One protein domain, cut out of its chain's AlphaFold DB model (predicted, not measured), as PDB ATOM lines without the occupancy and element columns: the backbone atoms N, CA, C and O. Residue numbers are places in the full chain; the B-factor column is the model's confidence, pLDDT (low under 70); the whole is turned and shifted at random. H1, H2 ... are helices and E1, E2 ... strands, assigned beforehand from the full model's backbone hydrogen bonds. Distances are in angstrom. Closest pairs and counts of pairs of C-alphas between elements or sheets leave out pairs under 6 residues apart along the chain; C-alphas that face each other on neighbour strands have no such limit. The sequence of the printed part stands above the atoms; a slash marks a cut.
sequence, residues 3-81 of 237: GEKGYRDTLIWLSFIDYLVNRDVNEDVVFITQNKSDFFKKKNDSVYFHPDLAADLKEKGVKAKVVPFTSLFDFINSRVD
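AT A GLANCE: This is residues 3 to 81 of the 237 residues of an uncharacterized protein of Marinobacter algicola DG893 (UniProt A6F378). A short parallel pair of strands, E1 and E4, lies near the middle, with the small hairpin E2 and E3 next to E4 through E3; the two pairs stay separate sheets. Helices H1 and H3 lie to one side of the pair E1 and E4, and H4 lies on the other side, far from both. The printed part has 79 residues, with four named helices and four named strands that follow each other along the chain as H1 E1 H2 E2 E3 H3 E4 H4; helices hold 41 and strands 18 of the 59 residues in named elements, and the class is mixed, helices and strands. It is compact, with a radius of gyration of the C-alphas of 12.9 A and spans of 34 by 32 by 20 A.

IN THESE COORDINATES: H1, residues 3 to 22, begins with C-alpha 3 at (-36.184, -5.038, 40.671) and is 28.4 A long. E1, residues 28 to 32, measures 13.1 A. H2, residues 36 to 39, is followed directly by E2, residues 40 to 43. E3 is residues 46 to 49. H3, residues 51 to 59, measures 12.1 A. E4, residues 65 to 69, measures 13.2 A. H4, residues 72 to 79, ends with C-alpha 79 at (-44.513, 26.259, 54.445).

HOW THE PARTS SIT: H1 and H3 only just touch, with 3 pairs of C-alphas within 8 A, the closest Ile 17 and Leu 57 at 6.6 A; they run the same way at a shallow tilt of 29 degrees. E1 and E4 are parallel at 25 degrees, with N 29 and O 65 2.9 A apart. The hairpin E2 and E3 is antiparallel at 146 degrees, with N 41 and O 48 2.8 A apart. The closest C-alphas of E3 and E4, Tyr 48 and Pro 68, are 6.7 A apart. Those of E4 and H4, Phe 69 and Phe 75, are 6.0 A apart. H2 is close to but not clearly touching H1, with the C-alphas of Asp 9 and Asp 38 at 7.4 A. In H1, H3 and H4 every O i to N i+4 pair is within hydrogen-bond range; H2 is too short for such a pair.

THE WHOLE: The C-alphas of Gly 3 and Asp 81, the two farthest apart, are 40.3 A apart. The printed part has no cut, and its links are tight. The mean pLDDT of the printed part is 83.5; residues 3 to 5, 45 and 80 to 81 are under 70.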
ATOM      1  N   GLY A   3     -36.803  -5.751  41.797       51.94
ATOM      2  CA  GLY A   3     -36.184  -5.038  40.671       51.94
ATOM      3  C   GLY A   3     -37.016  -3.893  40.079       51.94
ATOM      4  O   GLY A   3     -36.447  -2.924  39.592       51.94
ATOM      5  N   GLU A   4     -38.351  -3.952  40.155       58.91
ATOM      6  CA  GLU A   4     -39.221  -2.892  39.611       58.91
ATOM      7  C   GLU A   4     -39.239  -1.629  40.483       58.91
ATOM      8  O   GLU A   4     -39.391  -0.521  39.967       58.91
ATOM      9  N   LYS A   5     -39.048  -1.781  41.802       61.19
ATOM     10  CA  LYS A   5     -39.072  -0.659  42.745       61.19
ATOM     11  C   LYS A   5     -37.850   0.245  42.552       61.19
ATOM     12  O   LYS A   5     -38.016   1.429  42.286       61.19
ATOM     13  N   GLY A   6     -36.648  -0.340  42.548       74.00
ATOM     14  CA  GLY A   6     -35.408   0.407  42.310       74.00
ATOM     15  C   GLY A   6     -35.374   1.083  40.935       74.00
ATOM     16  O   GLY A   6     -34.970   2.236  40.829       74.00
ATOM     17  N   TYR A   7     -35.883   0.412  39.894       80.69
ATOM     18  CA  TYR A   7     -35.979   0.992  38.551       80.69
ATOM     19  C   TYR A   7     -36.865   2.248  38.508       80.69
ATOM     20  O   TYR A   7     -36.476   3.261  37.926       80.69
ATOM     21  N   ARG A   8     -38.037   2.214  39.159       82.94
ATOM     22  CA  ARG A   8     -38.943   3.370  39.244       82.94
ATOM     23  C   ARG A   8     -38.283   4.556  39.943       82.94
ATOM     24  O   ARG A   8     -38.397   5.680  39.460       82.94
ATOM     25  N   ASP A   9     -37.608   4.312  41.059       83.31
ATOM     26  CA  ASP A   9     -36.964   5.372  41.833       83.31
ATOM     27  C   ASP A   9     -35.798   6.002  41.051       83.31
ATOM     28  O   ASP A   9     -35.682   7.228  40.999       83.31
ATOM     29  N   THR A  10     -35.014   5.194  40.328       85.38
ATOM     30  CA  THR A  10     -33.988   5.695  39.398       85.38
ATOM     31  C   THR A  10     -34.589   6.539  38.269       85.38
ATOM     32  O   THR A  10     -34.045   7.588  37.933       85.38
ATOM     33  N   LEU A  11     -35.725   6.135  37.690       87.56
ATOM     34  CA  LEU A  11     -36.391   6.937  36.659       87.56
ATOM     35  C   LEU A  11     -36.884   8.283  37.197       87.56
ATOM     36  O   LEU A  11     -36.698   9.302  36.535       87.56
ATOM     37  N   ILE A  12     -37.488   8.306  38.389       88.00
ATOM     38  CA  ILE A  12     -37.938   9.549  39.038       88.00
ATOM     39  C   ILE A  12     -36.745  10.477  39.270       88.00
ATOM     40  O   ILE A  12     -36.812  11.658  38.946       88.00
ATOM     41  N   TRP A  13     -35.639   9.938  39.772       89.38
ATOM     42  CA  TRP A  13     -34.407  10.681  40.012       89.38
ATOM     43  C   TRP A  13     -33.849  11.310  38.733       89.38
ATOM     44  O   TRP A  13     -33.616  12.518  38.686       89.38
ATOM     45  N   LEU A  14     -33.657  10.513  37.680       89.69
ATOM     46  CA  LEU A  14     -33.066  10.995  36.432       89.69
ATOM     47  C   LEU A  14     -33.987  11.980  35.707       89.69
ATOM     48  O   LEU A  14     -33.518  13.018  35.248       89.69
ATOM     49  N   SER A  15     -35.290  11.691  35.643       91.38
ATOM     50  CA  SER A  15     -36.269  12.583  35.003       91.38
ATOM     51  C   SER A  15     -36.422  13.911  35.739       91.38
ATOM     52  O   SER A  15     -36.568  14.948  35.097       91.38
ATOM     53  N   PHE A  16     -36.338  13.906  37.072       91.62
ATOM     54  CA  PHE A  16     -36.374  15.124  37.870       91.62
ATOM     55  C   PHE A  16     -35.174  16.031  37.577       91.62
ATOM     56  O   PHE A  16     -35.355  17.216  37.302       91.62
ATOM     57  N   ILE A  17     -33.958  15.480  37.580       90.69
ATOM     58  CA  ILE A  17     -32.748  16.256  37.283       90.69
ATOM     59  C   ILE A  17     -32.777  16.768  35.841       90.69
ATOM     60  O   ILE A  17     -32.518  17.948  35.607       90.69
ATOM     61  N   ASP A  18     -33.129  15.904  34.888       92.44
ATOM     62  CA  ASP A  18     -33.240  16.266  33.473       92.44
ATOM     63  C   ASP A  18     -34.238  17.412  33.259       92.44
ATOM     64  O   ASP A  18     -33.935  18.377  32.560       92.44
ATOM     65  N   TYR A  19     -35.386  17.371  33.942       93.38
ATOM     66  CA  TYR A  19     -36.369  18.451  33.906       93.38
ATOM     67  C   TYR A  19     -35.787  19.782  34.396       93.38
ATOM     68  O   TYR A  19     -35.939  20.799  33.718       93.38
ATOM     69  N   LEU A  20     -35.107  19.787  35.548       92.75
ATOM     70  CA  LEU A  20     -34.539  21.011  36.122       92.75
ATOM     71  C   LEU A  20     -33.475  21.635  35.216       92.75
ATOM     72  O   LEU A  20     -33.442  22.855  35.060       92.75
ATOM     73  N   VAL A  21     -32.631  20.800  34.604       91.81
ATOM     74  CA  VAL A  21     -31.566  21.248  33.700       91.81
ATOM     75  C   VAL A  21     -32.146  21.746  32.378       91.81
ATOM     76  O   VAL A  21     -31.857  22.867  31.966       91.81
ATOM     77  N   ASN A  22     -33.003  20.957  31.723       92.75
ATOM     78  CA  ASN A  22     -33.532  21.288  30.395       92.75
ATOM     79  C   ASN A  22     -34.468  22.501  30.403       92.75
ATOM     80  O   ASN A  22     -34.666  23.136  29.366       92.75
ATOM     81  N   ARG A  23     -35.060  22.825  31.555       91.25
ATOM     82  CA  ARG A  23     -35.911  24.008  31.734       91.25
ATOM     83  C   ARG A  23     -35.181  25.209  32.333       91.25
ATOM     84  O   ARG A  23     -35.818  26.242  32.501       91.25
ATOM     85  N   ASP A  24     -33.888  25.084  32.630       88.94
ATOM     86  CA  ASP A  24     -33.073  26.108  33.301       88.94
ATOM     87  C   ASP A  24     -33.756  26.694  34.553       88.94
ATOM     88  O   ASP A  24     -33.790  27.907  34.769       88.94
ATOM     89  N   VAL A  25     -34.355  25.822  35.371       90.56
ATOM     90  CA  VAL A  25     -35.109  26.240  36.561       90.56
ATOM     91  C   VAL A  25     -34.150  26.885  37.564       90.56
ATOM     92  O   VAL A  25     -33.163  26.272  37.973       90.56
ATOM     93  N   ASN A  26     -34.461  28.114  37.978       90.62
ATOM     94  CA  ASN A  26     -33.643  28.918  38.895       90.62
ATOM     95  C   ASN A  26     -34.428  29.415  40.126       90.62
ATOM     96  O   ASN A  26     -34.040  30.376  40.785       90.62
ATOM     97  N   GLU A  27     -35.562  28.785  40.417       89.75
ATOM     98  CA  GLU A  27     -36.405  29.077  41.579       89.75
ATOM     99  C   GLU A  27     -36.280  27.994  42.663       89.75
ATOM    100  O   GLU A  27     -35.597  26.976  42.485       89.75
ATOM    101  N   ASP A  28     -36.920  28.227  43.809       88.38
ATOM    102  CA  ASP A  28     -37.008  27.243  44.887       88.38
ATOM    103  C   ASP A  28     -37.943  26.101  44.457       88.38
ATOM    104  O   ASP A  28     -39.115  26.313  44.149       88.38
ATOM    105  N   VAL A  29     -37.433  24.868  44.468       89.62
ATOM    106  CA  VAL A  29     -38.186  23.671  44.071       89.62
ATOM    107  C   VAL A  29     -38.426  22.796  45.289       89.62
ATOM    108  O   VAL A  29     -37.497  22.376  45.975       89.62
ATOM    109  N   VAL A  30     -39.687  22.478  45.553       89.50
ATOM    110  CA  VAL A  30     -40.082  21.601  46.658       89.50
ATOM    111  C   VAL A  30     -40.134  20.160  46.159       89.50
ATOM    112  O   VAL A  30     -40.883  19.843  45.239       89.50
ATOM    113  N   PHE A  31     -39.363  19.269  46.786       90.00
ATOM    114  CA  PHE A  31     -39.358  17.841  46.462       90.00
ATOM    115  C   PHE A  31     -39.963  17.030  47.609       90.00
ATOM    116  O   PHE A  31     -39.391  16.961  48.699       90.00
ATOM    117  N   ILE A  32     -41.117  16.403  47.367       88.81
ATOM    118  CA  ILE A  32     -41.867  15.642  48.375       88.81
ATOM    119  C   ILE A  32     -41.911  14.169  47.975       88.81
ATOM    120  O   ILE A  32     -42.440  13.824  46.921       88.81
ATOM    121  N   THR A  33     -41.415  13.280  48.835       86.19
ATOM    122  CA  THR A  33     -41.583  11.833  48.644       86.19
ATOM    123  C   THR A  33     -41.703  11.098  49.973       86.19
ATOM    124  O   THR A  33     -41.088  11.466  50.974       86.19
ATOM    125  N   GLN A  34     -42.497  10.025  49.978       81.62
ATOM    126  CA  GLN A  34     -42.560   9.082  51.096       81.62
ATOM    127  C   GLN A  34     -41.433   8.038  51.040       81.62
ATOM    128  O   GLN A  34     -41.214   7.329  52.025       81.62
ATOM    129  N   ASN A  35     -40.696   7.946  49.926       83.12
ATOM    130  CA  ASN A  35     -39.571   7.027  49.788       83.12
ATOM    131  C   ASN A  35     -38.302   7.601  50.444       83.12
ATOM    132  O   ASN A  35     -37.449   8.208  49.802       83.12
ATOM    133  N   LYS A  36     -38.212   7.439  51.767       80.75
ATOM    134  CA  LYS A  36     -37.162   8.072  52.575       80.75
ATOM    135  C   LYS A  36     -35.797   7.412  52.417       80.75
ATOM    136  O   LYS A  36     -34.807   8.126  52.483       80.75
ATOM    137  N   SER A  37     -35.738   6.090  52.258       79.31
ATOM    138  CA  SER A  37     -34.467   5.355  52.204       79.31
ATOM    139  C   SER A  37     -33.667   5.683  50.952       79.31
ATOM    140  O   SER A  37     -32.448   5.798  51.027       79.31
ATOM    141  N   ASP A  38     -34.369   5.857  49.833       81.19
ATOM    142  CA  ASP A  38     -33.734   5.887  48.518       81.19
ATOM    143  C   ASP A  38     -33.390   7.324  48.101       81.19
ATOM    144  O   ASP A  38     -32.412   7.549  47.398       81.19
ATOM    145  N   PHE A  39     -34.138   8.317  48.597       84.81
ATOM    146  CA  PHE A  39     -33.948   9.726  48.232       84.81
ATOM    147  C   PHE A  39     -33.344  10.585  49.339       84.81
ATOM    148  O   PHE A  39     -32.813  11.658  49.041       84.81
ATOM    149  N   PHE A  40     -33.408  10.160  50.605       86.31
ATOM    150  CA  PHE A  40     -33.029  11.002  51.738       86.31
ATOM    151  C   PHE A  40     -32.067  10.322  52.713       86.31
ATOM    152  O   PHE A  40     -32.033   9.106  52.882       86.31
ATOM    153  N   LYS A  41     -31.322  11.148  53.450       82.19
ATOM    154  CA  LYS A  41     -30.685  10.771  54.712       82.19
ATOM    155  C   LYS A  41     -31.125  11.711  55.823       82.19
ATOM    156  O   LYS A  41     -31.188  12.926  55.650       82.19
ATOM    157  N   LYS A  42     -31.397  11.135  56.992       75.56
ATOM    158  CA  LYS A  42     -31.617  11.894  58.224       75.56
ATOM    159  C   LYS A  42     -30.297  12.050  58.967       75.56
ATOM    160  O   LYS A  42     -29.601  11.062  59.198       75.56
ATOM    161  N   LYS A  43     -29.971  13.279  59.357       73.31
ATOM    162  CA  LYS A  43     -28.886  13.574  60.294       73.31
ATOM    163  C   LYS A  43     -29.442  14.546  61.331       73.31
ATOM    164  O   LYS A  43     -29.726  15.693  60.996       73.31
ATOM    165  N   ASN A  44     -29.597  14.073  62.568       72.19
ATOM    166  CA  ASN A  44     -30.376  14.742  63.620       72.19
ATOM    167  C   ASN A  44     -31.826  15.009  63.150       72.19
ATOM    168  O   ASN A  44     -32.389  14.172  62.441       72.19
ATOM    169  N   ASP A  45     -32.404  16.162  63.501       68.06
ATOM    170  CA  ASP A  45     -33.754  16.588  63.088       68.06
ATOM    171  C   ASP A  45     -33.836  17.108  61.639       68.06
ATOM    172  O   ASP A  45     -34.912  17.463  61.161       68.06
ATOM    173  N   SER A  46     -32.720  17.113  60.905       72.38
ATOM    174  CA  SER A  46     -32.661  17.632  59.537       72.38
ATOM    175  C   SER A  46     -32.683  16.516  58.489       72.38
ATOM    176  O   SER A  46     -31.996  15.491  58.601       72.38
ATOM    177  N   VAL A  47     -33.469  16.742  57.435       80.19
ATOM    178  CA  VAL A  47     -33.598  15.859  56.269       80.19
ATOM    179  C   VAL A  47     -32.748  16.415  55.134       80.19
ATOM    180  O   VAL A  47     -32.894  17.572  54.747       80.19
ATOM    181  N   TYR A  48     -31.877  15.573  54.591       83.25
ATOM    182  CA  TYR A  48     -31.015  15.897  53.460       83.25
ATOM    183  C   TYR A  48     -31.253  14.906  52.327       83.25
ATOM    184  O   TYR A  48     -31.698  13.784  52.567       83.25
ATOM    185  N   PHE A  49     -30.921  15.297  51.100       86.50
ATOM    186  CA  PHE A  49     -30.881  14.359  49.984       86.50
ATOM    187  C   PHE A  49     -29.846  13.256  50.207       86.50
ATOM    188  O   PHE A  49     -28.860  13.433  50.931       86.50
ATOM    189  N   HIS A  50     -30.079  12.109  49.570       87.44
ATOM    190  CA  HIS A  50     -29.077  11.061  49.466       87.44
ATOM    191  C   HIS A  50     -27.782  11.649  48.864       87.44
ATOM    192  O   HIS A  50     -27.877  12.469  47.947       87.44
ATOM    193  N   PRO A  51     -26.581  11.277  49.356       85.56
ATOM    194  CA  PRO A  51     -25.318  11.841  48.876       85.56
ATOM    195  C   PRO A  51     -25.142  11.775  47.359       85.56
ATOM    196  O   PRO A  51     -24.691  12.752  46.771       85.56
ATOM    197  N   ASP A  52     -25.561  10.672  46.739       86.19
ATOM    198  CA  ASP A  52     -25.462  10.508  45.287       86.19
ATOM    199  C   ASP A  52     -26.396  11.484  44.554       86.19
ATOM    200  O   ASP A  52     -25.987  12.102  43.582       86.19
ATOM    201  N   LEU A  53     -27.608  11.735  45.071       86.19
ATOM    202  CA  LEU A  53     -28.539  12.704  44.471       86.19
ATOM    203  C   LEU A  53     -28.005  14.124  44.618       86.19
ATOM    204  O   LEU A  53     -28.078  14.928  43.696       86.19
ATOM    205  N   ALA A  54     -27.430  14.435  45.778       86.38
ATOM    206  CA  ALA A  54     -26.788  15.722  46.002       86.38
ATOM    207  C   ALA A  54     -25.571  15.929  45.080       86.38
ATOM    208  O   ALA A  54     -25.353  17.046  44.603       86.38
ATOM    209  N   ALA A  55     -24.794  14.872  44.823       88.69
ATOM    210  CA  ALA A  55     -23.685  14.900  43.878       88.69
ATOM    211  C   ALA A  55     -24.191  15.104  42.445       88.69
ATOM    212  O   ALA A  55     -23.733  16.032  41.784       88.69
ATOM    213  N   ASP A  56     -25.199  14.344  42.015       89.00
ATOM    214  CA  ASP A  56     -25.774  14.446  40.673       89.00
ATOM    215  C   ASP A  56     -26.364  15.834  40.399       89.00
ATOM    216  O   ASP A  56     -26.104  16.418  39.348       89.00
ATOM    217  N   LEU A  57     -27.111  16.411  41.350       88.06
ATOM    218  CA  LEU A  57     -27.651  17.773  41.232       88.06
ATOM    219  C   LEU A  57     -26.531  18.800  40.993       88.06
ATOM    220  O   LEU A  57     -26.675  19.706  40.170       88.06
ATOM    221  N   LYS A  58     -25.397  18.637  41.684       88.25
ATOM    222  CA  LYS A  58     -24.235  19.519  41.550       88.25
ATOM    223  C   LYS A  58     -23.485  19.290  40.238       88.25
ATOM    224  O   LYS A  58     -23.155  20.257  39.557       88.25
ATOM    225  N   GLU A  59     -23.210  18.039  39.880       91.44
ATOM    226  CA  GLU A  59     -22.483  17.674  38.657       91.44
ATOM    227  C   GLU A  59     -23.252  18.056  37.394       91.44
ATOM    228  O   GLU A  59     -22.656  18.493  36.410       91.44
ATOM    229  N   LYS A  60     -24.584  17.951  37.430       89.81
ATOM    230  CA  LYS A  60     -25.468  18.337  36.323       89.81
ATOM    231  C   LYS A  60     -25.754  19.837  36.265       89.81
ATOM    232  O   LYS A  60     -26.443  20.277  35.350       89.81
ATOM    233  N   GLY A  61     -25.208  20.624  37.193       87.62
ATOM    234  CA  GLY A  61     -25.316  22.081  37.175       87.62
ATOM    235  C   GLY A  61     -26.728  22.601  37.442       87.62
ATOM    236  O   GLY A  61     -27.099  23.643  36.905       87.62
ATOM    237  N   VAL A  62     -27.521  21.893  38.253       89.25
ATOM    238  CA  VAL A  62     -28.856  22.356  38.653       89.25
ATOM    239  C   VAL A  62     -28.729  23.663  39.437       89.25
ATOM    240  O   VAL A  62     -28.061  23.715  40.469       89.25
ATOM    241  N   LYS A  63     -29.373  24.722  38.933       87.62
ATOM    242  CA  LYS A  63     -29.372  26.060  39.548       87.62
ATOM    243  C   LYS A  63     -30.456  26.218  40.617       87.62
ATOM    244  O   LYS A  63     -30.253  26.944  41.585       87.62
ATOM    245  N   ALA A  64     -31.582  25.522  40.449       88.81
ATOM    246  CA  ALA A  64     -32.694  25.520  41.390       88.81
ATOM    247  C   ALA A  64     -32.263  25.095  42.799       88.81
ATOM    248  O   ALA A  64     -31.531  24.117  42.988       88.81
ATOM    249  N   LYS A  65     -32.800  25.776  43.814       88.38
ATOM    250  CA  LYS A  65     -32.635  25.362  45.206       88.38
ATOM    251  C   LYS A  65     -33.698  24.324  45.539       88.38
ATOM    252  O   LYS A  65     -34.847  24.655  45.821       88.38
ATOM    253  N   VAL A  66     -33.306  23.055  45.525       88.56
ATOM    254  CA  VAL A  66     -34.228  21.956  45.820       88.56
ATOM    255  C   VAL A  66     -34.319  21.713  47.331       88.56
ATOM    256  O   VAL A  66     -33.311  21.451  47.988       88.56
ATOM    257  N   VAL A  67     -35.530  21.776  47.890       88.06
ATOM    258  CA  VAL A  67     -35.810  21.603  49.324       88.06
ATOM    259  C   VAL A  67     -36.584  20.298  49.563       88.06
ATOM    260  O   VAL A  67     -37.690  20.149  49.036       88.06
ATOM    261  N   PRO A  68     -36.043  19.348  50.353       88.31
ATOM    262  CA  PRO A  68     -36.674  18.050  50.568       88.31
ATOM    263  C   PRO A  68     -37.739  18.072  51.676       88.31
ATOM    264  O   PRO A  68     -37.528  18.645  52.744       88.31
ATOM    265  N   PHE A  69     -38.839  17.344  51.462       87.00
ATOM    266  CA  PHE A  69     -39.860  17.043  52.469       87.00
ATOM    267  C   PHE A  69     -40.214  15.554  52.474       87.00
ATOM    268  O   PHE A  69     -40.361  14.926  51.424       87.00
ATOM    269  N   THR A  70     -40.389  14.978  53.669       85.81
ATOM    270  CA  THR A  70     -40.658  13.532  53.814       85.81
ATOM    271  C   THR A  70     -42.134  13.164  53.787       85.81
ATOM    272  O   THR A  70     -42.483  11.981  53.819       85.81
ATOM    273  N   SER A  71     -43.002  14.171  53.775       83.25
ATOM    274  CA  SER A  71     -44.440  14.022  53.648       83.25
ATOM    275  C   SER A  71     -45.068  15.345  53.217       83.25
ATOM    276  O   SER A  71     -44.510  16.419  53.446       83.25
ATOM    277  N   LEU A  72     -46.264  15.258  52.631       80.19
ATOM    278  CA  LEU A  72     -47.091  16.433  52.367       80.19
ATOM    279  C   LEU A  72     -47.444  17.167  53.673       80.19
ATOM    280  O   LEU A  72     -47.489  18.391  53.701       80.19
ATOM    281  N   PHE A  73     -47.621  16.425  54.769       76.38
ATOM    282  CA  PHE A  73     -47.873  16.993  56.089       76.38
ATOM    283  C   PHE A  73     -46.717  17.884  56.564       76.38
ATOM    284  O   PHE A  73     -46.966  19.010  56.984       76.38
ATOM    285  N   ASP A  74     -45.461  17.435  56.456       77.19
ATOM    286  CA  ASP A  74     -44.284  18.233  56.849       77.19
ATOM    287  C   ASP A  74     -44.175  19.517  56.020       77.19
ATOM    288  O   ASP A  74     -43.843  20.584  56.539       77.19
ATOM    289  N   PHE A  75     -44.486  19.417  54.725       82.38
ATOM    290  CA  PHE A  75     -44.531  20.568  53.834       82.38
ATOM    291  C   PHE A  75     -45.588  21.580  54.288       82.38
ATOM    292  O   PHE A  75     -45.257  22.740  54.515       82.38
ATOM    293  N   ILE A  76     -46.829  21.133  54.514       75.38
ATOM    294  CA  ILE A  76     -47.920  22.004  54.972       75.38
ATOM    295  C   ILE A  76     -47.556  22.668  56.306       75.38
ATOM    296  O   ILE A  76     -47.632  23.880  56.426       75.38
ATOM    297  N   ASN A  77     -47.072  21.912  57.293       71.31
ATOM    298  CA  ASN A  77     -46.700  22.458  58.606       71.31
ATOM    299  C   ASN A  77     -45.615  23.543  58.559       71.31
ATOM    300  O   ASN A  77     -45.581  24.408  59.426       71.31
ATOM    301  N   SER A  78     -44.678  23.440  57.618       73.75
ATOM    302  CA  SER A  78     -43.482  24.289  57.587       73.75
ATOM    303  C   SER A  78     -43.562  25.432  56.580       73.75
ATOM    304  O   SER A  78     -42.795  26.388  56.691       73.75
ATOM    305  N   ARG A  79     -44.428  25.316  55.568       72.25
ATOM    306  CA  ARG A  79     -44.513  26.259  54.445       72.25
ATOM    307  C   ARG A  79     -45.897  26.843  54.229       72.25
ATOM    308  O   ARG A  79     -45.985  27.883  53.586       72.25
ATOM    309  N   VAL A  80     -46.947  26.193  54.722       66.88
ATOM    310  CA  VAL A  80     -48.320  26.669  54.568       66.88
ATOM    311  C   VAL A  80     -48.730  27.346  55.864       66.88
ATOM    312  O   VAL A  80     -48.702  26.742  56.936       66.88
ATOM    313  N   ASP A  81     -49.092  28.619  55.753       64.62
ATOM    314  CA  ASP A  81     -49.641  29.370  56.866       64.62
ATOM    315  C   ASP A  81     -51.006  28.775  57.237       64.62
ATOM    316  O   ASP A  81     -51.993  28.923  56.517       64.62
TER     317      ASP A  81